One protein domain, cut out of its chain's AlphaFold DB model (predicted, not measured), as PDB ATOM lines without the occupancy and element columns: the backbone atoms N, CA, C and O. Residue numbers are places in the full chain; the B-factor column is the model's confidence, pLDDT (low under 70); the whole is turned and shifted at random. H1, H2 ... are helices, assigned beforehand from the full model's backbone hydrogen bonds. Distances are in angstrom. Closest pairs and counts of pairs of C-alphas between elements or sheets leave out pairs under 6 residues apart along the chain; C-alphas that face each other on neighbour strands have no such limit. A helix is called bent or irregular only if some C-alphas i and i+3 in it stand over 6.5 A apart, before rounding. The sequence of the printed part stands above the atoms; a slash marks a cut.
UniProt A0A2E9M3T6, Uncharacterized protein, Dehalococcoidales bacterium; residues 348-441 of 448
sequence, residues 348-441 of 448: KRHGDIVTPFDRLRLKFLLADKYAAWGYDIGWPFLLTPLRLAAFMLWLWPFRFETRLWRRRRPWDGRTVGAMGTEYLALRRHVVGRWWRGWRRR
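What this domain is: This is residues 348 to 441 of the 448 residues of an uncharacterized protein of Dehalococcoidales bacterium (UniProt A0A2E9M3T6). One long helix, H5, makes most of the length of the domain, and H3 and H4 run back beside it the opposite way, H3 beside the later part of H5 and H4 beside its earlier part. The kinked helix H1 packs on H3, so that H1, H3 and H5 make a loose triangle, and the short H2 packs on H1 near its kink. The printed part has 94 residues with five named helices, H1 to H5 in order along the chain, and no named strand; the class is all helix. It is only just loose, close to compact, with a radius of gyration of the C-alphas of 15.3 A and spans of 45 by 32 by 18 A.

How they stand to each other: H5, residues 413 to 440, touches no helix. H3, residues 384 to 395, is close to H5 but not clearly touching; the closest C-alphas, of Trp 394 and Arg 427, are 7.7 A apart, and the lines stand at a shallow tilt of 11 degrees, opposite ways. H4, residues 399 to 407, is also close to H5 but not clearly touching, with the C-alphas of Trp 405 and Met 419 closest at 7.4 A and a shallow tilt of 25 degrees, opposite ways. H3 and H4 are apart. H1, residues 356 to 372, touches H3 with residues 361 to 365 alone; the closest C-alphas, of Phe 364 and Arg 387, are 5.4 A apart, at a shallow tilt of 33 degrees, only just short of steep, opposite ways. H1 and H5 are close but not clearly touching, with the C-alphas of Leu 365 and Trp 434 closest at 7.5 A. H2, residues 379 to 382, touches H1, which meets it with residues 363 to 368 alone; the C-alphas of Phe 364 and Phe 381 are closest at 5.3 A. H2 is apart from H4 and from H5. Each O i to N i+4 pair is within hydrogen-bond range in H5, against 11 of 13 in H1, 3 of 5 in H4 and 3 of 8 in H3, where 9 of 9 O i to N i+3 pairs are; H2 is too short for an O i to N i+4 pair.

Where its parts are: H5 is 40.6 A long, from C-alpha 413 at (421.811, 194.673, 421.675) to C-alpha 440 at (418.274, 235.018, 419.524). H1 begins at C-alpha 356, (413.700, 216.088, 442.191), and is 22.4 A long; it has a kink of 74 degrees near residue 366 and is irregular, C-alphas 365 and 368 being 8.1 A apart. H3 measures 19.0 A, H4 13.0 A and H2 5.4 A.

The domain as a whole: The two C-alphas farthest apart, of Gly 374 and Asp 412, are 46.6 A from each other. The printed part has no cut. The links from H2 to H3, H3 to H4 and H4 to H5 are tight, and the link from H1 to H2 is short. Mean pLDDT of the printed part is 92.4, and no printed residue is under 70.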
ATOM      1  N   LYS A 348     399.475 219.533 442.460       85.50
ATOM      2  CA  LYS A 348     400.032 218.262 441.945       85.50
ATOM      3  C   LYS A 348     401.454 218.415 441.395       85.50
ATOM      4  O   LYS A 348     401.658 219.032 440.354       85.50
ATOM      5  N   ARG A 349     402.441 217.779 442.037       87.81
ATOM      6  CA  ARG A 349     403.858 217.830 441.616       87.81
ATOM      7  C   ARG A 349     404.312 216.679 440.711       87.81
ATOM      8  O   ARG A 349     405.445 216.724 440.247       87.81
ATOM      9  N   HIS A 350     403.482 215.678 440.416       90.38
ATOM     10  CA  HIS A 350     403.816 214.599 439.461       90.38
ATOM     11  C   HIS A 350     405.188 213.931 439.722       90.38
ATOM     12  O   HIS A 350     405.952 213.664 438.790       90.38
ATOM     13  N   GLY A 351     405.535 213.708 440.999       89.31
ATOM     14  CA  GLY A 351     406.855 213.198 441.410       89.31
ATOM     15  C   GLY A 351     407.159 211.785 440.905       89.31
ATOM     16  O   GLY A 351     408.312 211.367 440.822       89.31
ATOM     17  N   ASP A 352     406.122 211.055 440.509       87.94
ATOM     18  CA  ASP A 352     406.243 209.755 439.880       87.94
ATOM     19  C   ASP A 352     406.787 209.875 438.437       87.94
ATOM     20  O   ASP A 352     407.530 208.995 437.997       87.94
ATOM     21  N   ILE A 353     406.487 210.969 437.727       90.81
ATOM     22  CA  ILE A 353     406.923 211.252 436.346       90.81
ATOM     23  C   ILE A 353     408.261 211.993 436.318       90.81
ATOM     24  O   ILE A 353     409.120 211.656 435.505       90.81
ATOM     25  N   VAL A 354     408.423 212.996 437.183       94.38
ATOM     26  CA  VAL A 354     409.584 213.896 437.216       94.38
ATOM     27  C   VAL A 354     410.157 213.914 438.633       94.38
ATOM     28  O   VAL A 354     409.537 214.446 439.555       94.38
ATOM     29  N   THR A 355     411.347 213.338 438.808       95.94
ATOM     30  CA  THR A 355     412.053 213.294 440.104       95.94
ATOM     31  C   THR A 355     412.585 214.669 440.517       95.94
ATOM     32  O   THR A 355     412.703 215.556 439.670       95.94
ATOM     33  N   PRO A 356     412.993 214.870 441.786       96.56
ATOM     34  CA  PRO A 356     413.700 216.088 442.191       96.56
ATOM     35  C   PRO A 356     414.932 216.399 441.321       96.56
ATOM     36  O   PRO A 356     415.144 217.550 440.943       96.56
ATOM     37  N   PHE A 357     415.689 215.374 440.917       96.56
ATOM     38  CA  PHE A 357     416.841 215.536 440.027       96.56
ATOM     39  C   PHE A 357     416.440 215.924 438.594       96.56
ATOM     40  O   PHE A 357     417.088 216.759 437.963       96.56
ATOM     41  N   ASP A 358     415.339 215.381 438.072       96.94
ATOM     42  CA  ASP A 358     414.777 215.816 436.786       96.94
ATOM     43  C   ASP A 358     414.326 217.280 436.856       96.94
ATOM     44  O   ASP A 358     414.622 218.065 435.955       96.94
ATOM     45  N   ARG A 359     413.653 217.667 437.950       96.31
ATOM     46  CA  ARG A 359     413.179 219.039 438.182       96.31
ATOM     47  C   ARG A 359     414.325 220.037 438.182       96.31
ATOM     48  O   ARG A 359     414.208 221.061 437.521       96.31
ATOM     49  N   LEU A 360     415.423 219.729 438.872       96.25
ATOM     50  CA  LEU A 360     416.629 220.560 438.881       96.25
ATOM     51  C   LEU A 360     417.123 220.838 437.453       96.25
ATOM     52  O   LEU A 360     417.283 221.988 437.050       96.25
ATOM     53  N   ARG A 361     417.308 219.781 436.661       96.50
ATOM     54  CA  ARG A 361     417.837 219.864 435.292       96.50
ATOM     55  C   ARG A 361     416.896 220.603 434.338       96.50
ATOM     56  O   ARG A 361     417.351 221.390 433.511       96.50
ATOM     57  N   LEU A 362     415.588 220.381 434.462       96.69
ATOM     58  CA  LEU A 362     414.578 221.063 433.651       96.69
ATOM     59  C   LEU A 362     414.382 222.529 434.063       96.69
ATOM     60  O   LEU A 362     414.097 223.361 433.205       96.69
ATOM     61  N   LYS A 363     414.585 222.870 435.341       96.25
ATOM     62  CA  LYS A 363     414.594 224.261 435.813       96.25
ATOM     63  C   LYS A 363     415.700 225.075 435.143       96.25
ATOM     64  O   LYS A 363     415.412 226.159 434.659       96.25
ATOM     65  N   PHE A 364     416.920 224.543 435.008       96.31
ATOM     66  CA  PHE A 364     417.991 225.226 434.258       96.31
ATOM     67  C   PHE A 364     417.628 225.465 432.785       96.31
ATOM     68  O   PHE A 364     417.887 226.541 432.235       96.31
ATOM     69  N   LEU A 365     416.990 224.477 432.149       95.44
ATOM     70  CA  LEU A 365     416.525 224.593 430.767       95.44
ATOM     71  C   LEU A 365     415.480 225.711 430.619       95.44
ATOM     72  O   LEU A 365     415.571 226.530 429.705       95.44
ATOM     73  N   LEU A 366     414.498 225.749 431.524       95.25
ATOM     74  CA  LEU A 366     413.315 226.610 431.438       95.25
ATOM     75  C   LEU A 366     413.420 227.890 432.283       95.25
ATOM     76  O   LEU A 366     412.426 228.597 432.407       95.25
ATOM     77  N   ALA A 367     414.596 228.204 432.836       94.50
ATOM     78  CA  ALA A 367     414.794 229.278 433.815       94.50
ATOM     79  C   ALA A 367     414.248 230.640 433.356       94.50
ATOM     80  O   ALA A 367     413.604 231.333 434.141       94.50
ATOM     81  N   ASP A 368     414.408 230.977 432.072       92.38
ATOM     82  CA  ASP A 368     413.911 232.244 431.514       92.38
ATOM     83  C   ASP A 368     412.389 232.376 431.660       92.38
ATOM     84  O   ASP A 368     411.882 233.453 431.944       92.38
ATOM     85  N   LYS A 369     411.651 231.267 431.529       93.94
ATOM     86  CA  LYS A 369     410.187 231.242 431.674       93.94
ATOM     87  C   LYS A 369     409.764 231.374 433.128       93.94
ATOM     88  O   LYS A 369     408.753 232.004 433.404       93.94
ATOM     89  N   TYR A 370     410.529 230.800 434.057       95.19
ATOM     90  CA  TYR A 370     410.266 231.032 435.476       95.19
ATOM     91  C   TYR A 370     410.417 232.515 435.811       95.19
ATOM     92  O   TYR A 370     409.504 233.087 436.395       95.19
ATOM     93  N   ALA A 371     411.524 233.129 435.385       93.19
ATOM     94  CA  ALA A 371     411.777 234.545 435.616       93.19
ATOM     95  C   ALA A 371     410.715 235.435 434.948       93.19
ATOM     96  O   ALA A 371     410.117 236.272 435.618       93.19
ATOM     97  N   ALA A 372     410.424 235.211 433.661       93.19
ATOM     98  CA  ALA A 372     409.453 236.007 432.907       93.19
ATOM     99  C   ALA A 372     408.022 235.905 433.455       93.19
ATOM    100  O   ALA A 372     407.254 236.855 433.354       93.19
ATOM    101  N   TRP A 373     407.654 234.765 434.043       95.25
ATOM    102  CA  TRP A 373     406.315 234.536 434.590       95.25
ATOM    103  C   TRP A 373     406.263 234.648 436.119       95.25
ATOM    104  O   TRP A 373     405.327 234.154 436.743       95.25
ATOM    105  N   GLY A 374     407.266 235.268 436.747       94.12
ATOM    106  CA  GLY A 374     407.252 235.552 438.184       94.12
ATOM    107  C   GLY A 374     407.168 234.308 439.077       94.12
ATOM    108  O   GLY A 374     406.550 234.359 440.142       94.12
ATOM    109  N   TYR A 375     407.733 233.178 438.646       95.00
ATOM    110  CA  TYR A 375     407.910 231.996 439.489       95.00
ATOM    111  C   TYR A 375     409.265 232.041 440.190       95.00
ATOM    112  O   TYR A 375     410.281 232.373 439.577       95.00
ATOM    113  N   ASP A 376     409.302 231.610 441.452       93.06
ATOM    114  CA  ASP A 376     410.560 231.499 442.182       93.06
ATOM    115  C   ASP A 376     411.470 230.422 441.568       93.06
ATOM    116  O   ASP A 376     411.117 229.239 441.438       93.06
ATOM    117  N   ILE A 377     412.657 230.860 441.161       94.00
ATOM    118  CA  ILE A 377     413.670 230.031 440.515       94.00
ATOM    119  C   ILE A 377     415.039 230.164 441.173       94.00
ATOM    120  O   ILE A 377     415.815 229.225 441.078       94.00
ATOM    121  N   GLY A 378     415.323 231.258 441.885       93.00
ATOM    122  CA  GLY A 378     416.649 231.573 442.414       93.00
ATOM    123  C   GLY A 378     417.665 231.993 441.339       93.00
ATOM    124  O   GLY A 378     417.721 231.444 440.237       93.00
ATOM    125  N   TRP A 379     418.526 232.957 441.675       93.06
ATOM    126  CA  TRP A 379     419.523 233.522 440.754       93.06
ATOM    127  C   TRP A 379     420.520 232.512 440.138       93.06
ATOM    128  O   TRP A 379     420.881 232.717 438.976       93.06
ATOM    129  N   PRO A 380     420.938 231.399 440.793       94.81
ATOM    130  CA  PRO A 380     421.908 230.479 440.189       94.81
ATOM    131  C   PRO A 380     421.403 229.834 438.894       94.81
ATOM    132  O   PRO A 380     422.181 229.559 437.984       94.81
ATOM    133  N   PHE A 381     420.090 229.637 438.763       94.69
ATOM    134  CA  PHE A 381     419.485 229.062 437.560       94.69
ATOM    135  C   PHE A 381     419.533 229.994 436.348       94.69
ATOM    136  O   PHE A 381     419.392 229.525 435.218       94.69
ATOM    137  N   LEU A 382     419.740 231.292 436.573       92.69
ATOM    138  CA  LEU A 382     419.843 232.307 435.528       92.69
ATOM    139  C   LEU A 382     421.288 232.500 435.047       92.69
ATOM    140  O   LEU A 382     421.503 233.081 433.985       92.69
ATOM    141  N   LEU A 383     422.283 231.967 435.769       93.75
ATOM    142  CA  LEU A 383     423.685 232.061 435.374       93.75
ATOM    143  C   LEU A 383     423.983 231.193 434.150       93.75
ATOM    144  O   LEU A 383     423.940 229.962 434.215       93.75
ATOM    145  N   THR A 384     424.385 231.828 433.050       91.12
ATOM    146  CA  THR A 384     424.744 231.142 431.799       91.12
ATOM    147  C   THR A 384     425.751 229.999 431.991       91.12
ATOM    148  O   THR A 384     425.471 228.910 431.484       91.12
ATOM    149  N   PRO A 385     426.870 230.153 432.737       94.19
ATOM    150  CA  PRO A 385     427.818 229.053 432.923       94.19
ATOM    151  C   PRO A 385     427.188 227.833 433.600       94.19
ATOM    152  O   PRO A 385     427.415 226.706 433.167       94.19
ATOM    153  N   LEU A 386     426.332 228.047 434.608       94.38
ATOM    154  CA  LEU A 386     425.638 226.957 435.299       94.38
ATOM    155  C   LEU A 386     424.593 226.291 434.403       94.38
ATOM    156  O   LEU A 386     424.473 225.069 434.416       94.38
ATOM    157  N   ARG A 387     423.878 227.059 433.574       92.38
ATOM    158  CA  ARG A 387     422.930 226.508 432.591       92.38
ATOM    159  C   ARG A 387     423.630 225.639 431.549       92.38
ATOM    160  O   ARG A 387     423.125 224.569 431.219       92.38
ATOM    161  N   LEU A 388     424.798 226.061 431.065       91.62
ATOM    162  CA  LEU A 388     425.610 225.265 430.143       91.62
ATOM    163  C   LEU A 388     426.151 224.002 430.820       91.62
ATOM    164  O   LEU A 388     426.019 222.909 430.267       91.62
ATOM    165  N   ALA A 389     426.679 224.129 432.039       93.06
ATOM    166  CA  ALA A 389     427.144 222.992 432.831       93.06
ATOM    167  C   ALA A 389     426.012 221.996 433.138       93.06
ATOM    168  O   ALA A 389     426.233 220.785 433.129       93.06
ATOM    169  N   ALA A 390     424.778 222.473 433.332       94.19
ATOM    170  CA  ALA A 390     423.622 221.623 433.600       94.19
ATOM    171  C   ALA A 390     423.332 220.622 432.468       94.19
ATOM    172  O   ALA A 390     422.774 219.559 432.743       94.19
ATOM    173  N   PHE A 391     423.747 220.888 431.222       93.62
ATOM    174  CA  PHE A 391     423.623 219.910 430.136       93.62
ATOM    175  C   PHE A 391     424.533 218.690 430.309       93.62
ATOM    176  O   PHE A 391     424.191 217.621 429.810       93.62
ATOM    177  N   MET A 392     425.618 218.773 431.085       93.19
ATOM    178  CA  MET A 392     426.417 217.587 431.436       93.19
ATOM    179  C   MET A 392     425.612 216.608 432.298       93.19
ATOM    180  O   MET A 392     425.745 215.393 432.180       93.19
ATOM    181  N   LEU A 393     424.669 217.118 433.096       94.38
ATOM    182  CA  LEU A 393     423.762 216.291 433.896       94.38
ATOM    183  C   LEU A 393     422.705 215.568 433.042       94.38
ATOM    184  O   LEU A 393     421.964 214.727 433.555       94.38
ATOM    185  N   TRP A 394     422.605 215.886 431.749       93.56
ATOM    186  CA  TRP A 394     421.710 215.214 430.805       93.56
ATOM    187  C   TRP A 394     422.329 213.944 430.208       93.56
ATOM    188  O   TRP A 394     421.681 213.299 429.383       93.56
ATOM    189  N   LEU A 395     423.534 213.548 430.643       90.38
ATOM    190  CA  LEU A 395     424.053 212.192 430.435       90.38
ATOM    191  C   LEU A 395     423.139 211.153 431.098       90.38
ATOM    192  O   LEU A 395     422.848 210.119 430.503       90.38
ATOM    193  N   TRP A 396     422.580 211.475 432.267       94.62
ATOM    194  CA  TRP A 396     421.577 210.640 432.921       94.62
ATOM    195  C   TRP A 396     420.185 210.852 432.312       94.62
ATOM    196  O   TRP A 396     419.767 211.997 432.113       94.62
ATOM    197  N   PRO A 397     419.414 209.788 432.053       94.62
ATOM    198  CA  PRO A 397     418.061 209.917 431.524       94.62
ATOM    199  C   PRO A 397     417.102 210.536 432.550       94.62
ATOM    200  O   PRO A 397     417.344 210.517 433.760       94.62
ATOM    201  N   PHE A 398     415.996 211.100 432.071       95.62
ATOM    202  CA  PHE A 398     414.890 211.526 432.929       95.62
ATOM    203  C   PHE A 398     414.017 210.331 433.329       95.62
ATOM    204  O   PHE A 398     413.928 209.327 432.609       95.62
ATOM    205  N   ARG A 399     413.293 210.428 434.451       94.12
ATOM    206  CA  ARG A 399     412.416 209.331 434.897       94.12
ATOM    207  C   ARG A 399     411.318 208.993 433.891       94.12
ATOM    208  O   ARG A 399     411.049 207.814 433.667       94.12
ATOM    209  N   PHE A 400     410.728 209.984 433.230       91.31
ATOM    210  CA  PHE A 400     409.745 209.732 432.175       91.31
ATOM    211  C   PHE A 400     410.337 209.021 430.945       91.31
ATOM    212  O   PHE A 400     409.638 208.231 430.322       91.31
ATOM    213  N   GLU A 401     411.621 209.205 430.635       93.12
ATOM    214  CA  GLU A 401     412.300 208.493 429.538       93.12
ATOM    215  C   GLU A 401     412.570 207.036 429.919       93.12
ATOM    216  O   GLU A 401     412.191 206.115 429.196       93.12
ATOM    217  N   THR A 402     413.135 206.810 431.110       91.50
ATOM    218  CA  THR A 402     413.406 205.447 431.603       91.50
ATOM    219  C   THR A 402     412.133 204.615 431.763       91.50
ATOM    220  O   THR A 402     412.159 203.403 431.547       91.50
ATOM    221  N   ARG A 403     410.994 205.243 432.090       89.00
ATOM    222  CA  ARG A 403     409.678 204.583 432.111       89.00
ATOM    223  C   ARG A 403     409.290 204.001 430.751       89.00
ATOM    224  O   ARG A 403     408.733 202.908 430.724       89.00
ATOM    225  N   LEU A 404     409.589 204.693 429.649       88.44
ATOM    226  CA  LEU A 404     409.317 204.199 428.294       88.44
ATOM    227  C   LEU A 404     410.268 203.061 427.921       88.44
ATOM    228  O   LEU A 404     409.827 202.023 427.440       88.44
ATOM    229  N   TRP A 405     411.558 203.202 428.230       89.19
ATOM    230  CA  TRP A 405     412.545 202.151 427.966       89.19
ATOM    231  C   TRP A 405     412.236 200.839 428.689       89.19
ATOM    232  O   TRP A 405     412.349 199.769 428.101       89.19
ATOM    233  N   ARG A 406     411.756 200.896 429.938       87.62
ATOM    234  CA  ARG A 406     411.345 199.695 430.692       87.62
ATOM    235  C   ARG A 406     410.238 198.888 430.008       87.62
ATOM    236  O   ARG A 406     410.162 197.683 430.232       87.62
ATOM    237  N   ARG A 407     409.399 199.533 429.188       85.88
ATOM    238  CA  ARG A 407     408.317 198.882 428.430       85.88
ATOM    239  C   ARG A 407     408.805 198.225 427.140       85.88
ATOM    240  O   ARG A 407     408.146 197.328 426.634       85.88
ATOM    241  N   ARG A 408     409.963 198.634 426.619       83.81
ATOM    242  CA  ARG A 408     410.564 198.065 425.408       83.81
ATOM    243  C   ARG A 408     411.358 196.808 425.732       83.81
ATOM    244  O   ARG A 408     412.568 196.874 425.923       83.81
ATOM    245  N   ARG A 409     410.678 195.673 425.834       80.12
ATOM    246  CA  ARG A 409     411.315 194.357 425.971       80.12
ATOM    247  C   ARG A 409     411.275 193.604 424.632       80.12
ATOM    248  O   ARG A 409     410.317 193.815 423.891       80.12
ATOM    249  N   PRO A 410     412.254 192.723 424.346       86.06
ATOM    250  CA  PRO A 410     413.441 192.389 425.150       86.06
ATOM    251  C   PRO A 410     414.544 193.466 425.093       86.06
ATOM    252  O   PRO A 410     414.552 194.313 424.211       86.06
ATOM    253  N   TRP A 411     415.472 193.453 426.055       86.81
ATOM    254  CA  TRP A 411     416.630 194.366 426.093       86.81
ATOM    255  C   TRP A 411     417.840 193.716 425.409       86.81
ATOM    256  O   TRP A 411     418.854 193.440 426.045       86.81
ATOM    257  N   ASP A 412     417.702 193.415 424.121       92.25
ATOM    258  CA  ASP A 412     418.801 192.904 423.301       92.25
ATOM    259  C   ASP A 412     419.700 194.040 422.772       92.25
ATOM    260  O   ASP A 412     419.378 195.228 422.880       92.25
ATOM    261  N   GLY A 413     420.848 193.688 422.183       91.12
ATOM    262  CA  GLY A 413     421.811 194.673 421.675       91.12
ATOM    263  C   GLY A 413     421.215 195.632 420.636       91.12
ATOM    264  O   GLY A 413     421.540 196.821 420.630       91.12
ATOM    265  N   ARG A 414     420.278 195.153 419.806       90.25
ATOM    266  CA  ARG A 414     419.581 195.973 418.803       90.25
ATOM    267  C   ARG A 414     418.672 197.008 419.463       90.25
ATOM    268  O   ARG A 414     418.709 198.182 419.096       90.25
ATOM    269  N   THR A 415     417.882 196.590 420.447       88.50
ATOM    270  CA  THR A 415     416.951 197.455 421.180       88.50
ATOM    271  C   THR A 415     417.707 198.502 421.989       88.50
ATOM    272  O   THR A 415     417.357 199.683 421.939       88.50
ATOM    273  N   VAL A 416     418.783 198.106 422.673       90.25
ATOM    274  CA  VAL A 416     419.643 199.026 423.434       90.25
ATOM    275  C   VAL A 416     420.333 200.035 422.505       90.25
ATOM    276  O   VAL A 416     420.311 201.235 422.786       90.25
ATOM    277  N   GLY A 417     420.866 199.590 421.362       92.19
ATOM    278  CA  GLY A 417     421.463 200.476 420.356       92.19
ATOM    279  C   GLY A 417     420.469 201.502 419.793       92.19
ATOM    280  O   GLY A 417     420.781 202.693 419.684       92.19
ATOM    281  N   ALA A 418     419.235 201.073 419.508       90.06
ATOM    282  CA  ALA A 418     418.161 201.966 419.073       90.06
ATOM    283  C   ALA A 418     417.786 202.998 420.153       90.06
ATOM    284  O   ALA A 418     417.665 204.185 419.849       90.06
ATOM    285  N   MET A 419     417.660 202.583 421.422       91.12
ATOM    286  CA  MET A 419     417.407 203.505 422.541       91.12
ATOM    287  C   MET A 419     418.512 204.558 422.674       91.12
ATOM    288  O   MET A 419     418.204 205.738 422.833       91.12
ATOM    289  N   GLY A 420     419.784 204.153 422.576       93.19
ATOM    290  CA  GLY A 420     420.925 205.070 422.625       93.19
ATOM    291  C   GLY A 420     420.903 206.094 421.487       93.19
ATOM    292  O   GLY A 420     421.101 207.289 421.715       93.19
ATOM    293  N   THR A 421     420.570 205.652 420.273       93.62
ATOM    294  CA  THR A 421     420.459 206.528 419.095       93.62
ATOM    295  C   THR A 421     419.329 207.550 419.257       93.62
ATOM    296  O   THR A 421     419.538 208.749 419.055       93.62
ATOM    297  N   GLU A 422     418.141 207.106 419.684       92.50
ATOM    298  CA  GLU A 422     417.007 207.994 419.980       92.50
ATOM    299  C   GLU A 422     417.338 209.005 421.084       92.50
ATOM    300  O   GLU A 422     416.956 210.175 421.000       92.50
ATOM    301  N   TYR A 423     418.061 208.561 422.114       95.06
ATOM    302  CA  TYR A 423     418.467 209.394 423.235       95.06
ATOM    303  C   TYR A 423     419.388 210.531 422.792       95.06
ATOM    304  O   TYR A 423     419.091 211.701 423.045       95.06
ATOM    305  N   LEU A 424     420.462 210.209 422.065       94.88
ATOM    306  CA  LEU A 424     421.396 211.202 421.532       94.88
ATOM    307  C   LEU A 424     420.695 212.183 420.587       94.88
ATOM    308  O   LEU A 424     420.907 213.395 420.683       94.88
ATOM    309  N   ALA A 425     419.804 211.686 419.722       94.62
ATOM    310  CA  ALA A 425     419.019 212.526 418.825       94.62
ATOM    311  C   ALA A 425     418.120 213.507 419.596       94.62
ATOM    312  O   ALA A 425     418.121 214.705 419.298       94.62
ATOM    313  N   LEU A 426     417.399 213.033 420.620       94.81
ATOM    314  CA  LEU A 426     416.580 213.885 421.486       94.81
ATOM    315  C   LEU A 426     417.436 214.967 422.151       94.81
ATOM    316  O   LEU A 426     417.090 216.148 422.060       94.81
ATOM    317  N   ARG A 427     418.554 214.588 422.786       95.25
ATOM    318  CA  ARG A 427     419.451 215.522 423.482       95.25
ATOM    319  C   ARG A 427     419.971 216.598 422.530       95.25
ATOM    320  O   ARG A 427     419.808 217.785 422.811       95.25
ATOM    321  N   ARG A 428     420.484 216.200 421.362       95.31
ATOM    322  CA  ARG A 428     420.959 217.116 420.314       95.31
ATOM    323  C   ARG A 428     419.872 218.097 419.869       95.31
ATOM    324  O   ARG A 428     420.149 219.286 419.723       95.31
ATOM    325  N   HIS A 429     418.640 217.627 419.666       95.12
ATOM    326  CA  HIS A 429     417.533 218.485 419.232       95.12
ATOM    327  C   HIS A 429     417.146 219.510 420.299       95.12
ATOM    328  O   HIS A 429     417.000 220.690 419.977       95.12
ATOM    329  N   VAL A 430     417.013 219.082 421.556       95.25
ATOM    330  CA  VAL A 430     416.638 219.974 422.661       95.25
ATOM    331  C   VAL A 430     417.723 221.015 422.917       95.25
ATOM    332  O   VAL A 430     417.418 222.206 422.930       95.25
ATOM    333  N   VAL A 431     418.986 220.594 423.049       94.50
ATOM    334  CA  VAL A 431     420.115 221.510 423.281       94.50
ATOM    335  C   VAL A 431     420.257 222.483 422.115       94.50
ATOM    336  O   VAL A 431     420.347 223.689 422.327       94.50
ATOM    337  N   GLY A 432     420.197 221.989 420.875       94.62
ATOM    338  CA  GLY A 432     420.284 222.833 419.687       94.62
ATOM    339  C   GLY A 432     419.151 223.861 419.604       94.62
ATOM    340  O   GLY A 432     419.394 225.016 419.252       94.62
ATOM    341  N   ARG A 433     417.915 223.474 419.948       93.25
ATOM    342  CA  ARG A 433     416.771 224.394 419.984       93.25
ATOM    343  C   ARG A 433     416.908 225.440 421.087       93.25
ATOM    344  O   ARG A 433     416.693 226.621 420.809       93.25
ATOM    345  N   TRP A 434     417.272 225.016 422.295       93.75
ATOM    346  CA  TRP A 434     417.507 225.915 423.422       93.75
ATOM    347  C   TRP A 434     418.605 226.930 423.090       93.75
ATOM    348  O   TRP A 434     418.392 228.129 423.221       93.75
ATOM    349  N   TRP A 435     419.727 226.464 422.540       92.44
ATOM    350  CA  TRP A 435     420.859 227.304 422.151       92.44
ATOM    351  C   TRP A 435     420.490 228.349 421.091       92.44
ATOM    352  O   TRP A 435     420.935 229.492 421.171       92.44
ATOM    353  N   ARG A 436     419.652 227.992 420.104       91.38
ATOM    354  CA  ARG A 436     419.124 228.965 419.130       91.38
ATOM    355  C   ARG A 436     418.259 230.032 419.797       91.38
ATOM    356  O   ARG A 436     418.457 231.206 419.507       91.38
ATOM    357  N   GLY A 437     417.347 229.629 420.682       88.25
ATOM    358  CA  GLY A 437     416.457 230.568 421.369       88.25
ATOM    359  C   GLY A 437     417.208 231.499 422.315       88.25
ATOM    360  O   GLY A 437     416.990 232.706 422.298       88.25
ATOM    361  N   TRP A 438     418.177 230.949 423.049       86.94
ATOM    362  CA  TRP A 438     419.067 231.708 423.920       86.94
ATOM    363  C   TRP A 438     419.894 232.737 423.134       86.94
ATOM    364  O   TRP A 438     419.905 233.913 423.490       86.94
ATOM    365  N   ARG A 439     420.514 232.340 422.010       88.25
ATOM    366  CA  ARG A 439     421.288 233.268 421.162       88.25
ATOM    367  C   ARG A 439     420.437 234.371 420.535       88.25
ATOM    368  O   ARG A 439     420.912 235.491 420.403       88.25
ATOM    369  N   ARG A 440     419.199 234.058 420.147       86.06
ATOM    370  CA  ARG A 440     418.274 235.018 419.524       86.06
ATOM    371  C   ARG A 440     417.546 235.909 420.527       86.06
ATOM    372  O   ARG A 440     416.869 236.827 420.086       86.06
ATOM    373  N   ARG A 441     417.671 235.641 421.835       83.94
ATOM    374  CA  ARG A 441     416.883 236.295 422.893       83.94
ATOM    375  C   ARG A 441     415.392 236.288 422.551       83.94
ATOM    376  O   ARG A 441     414.752 237.332 422.502       83.94
TER     377      ARG A 441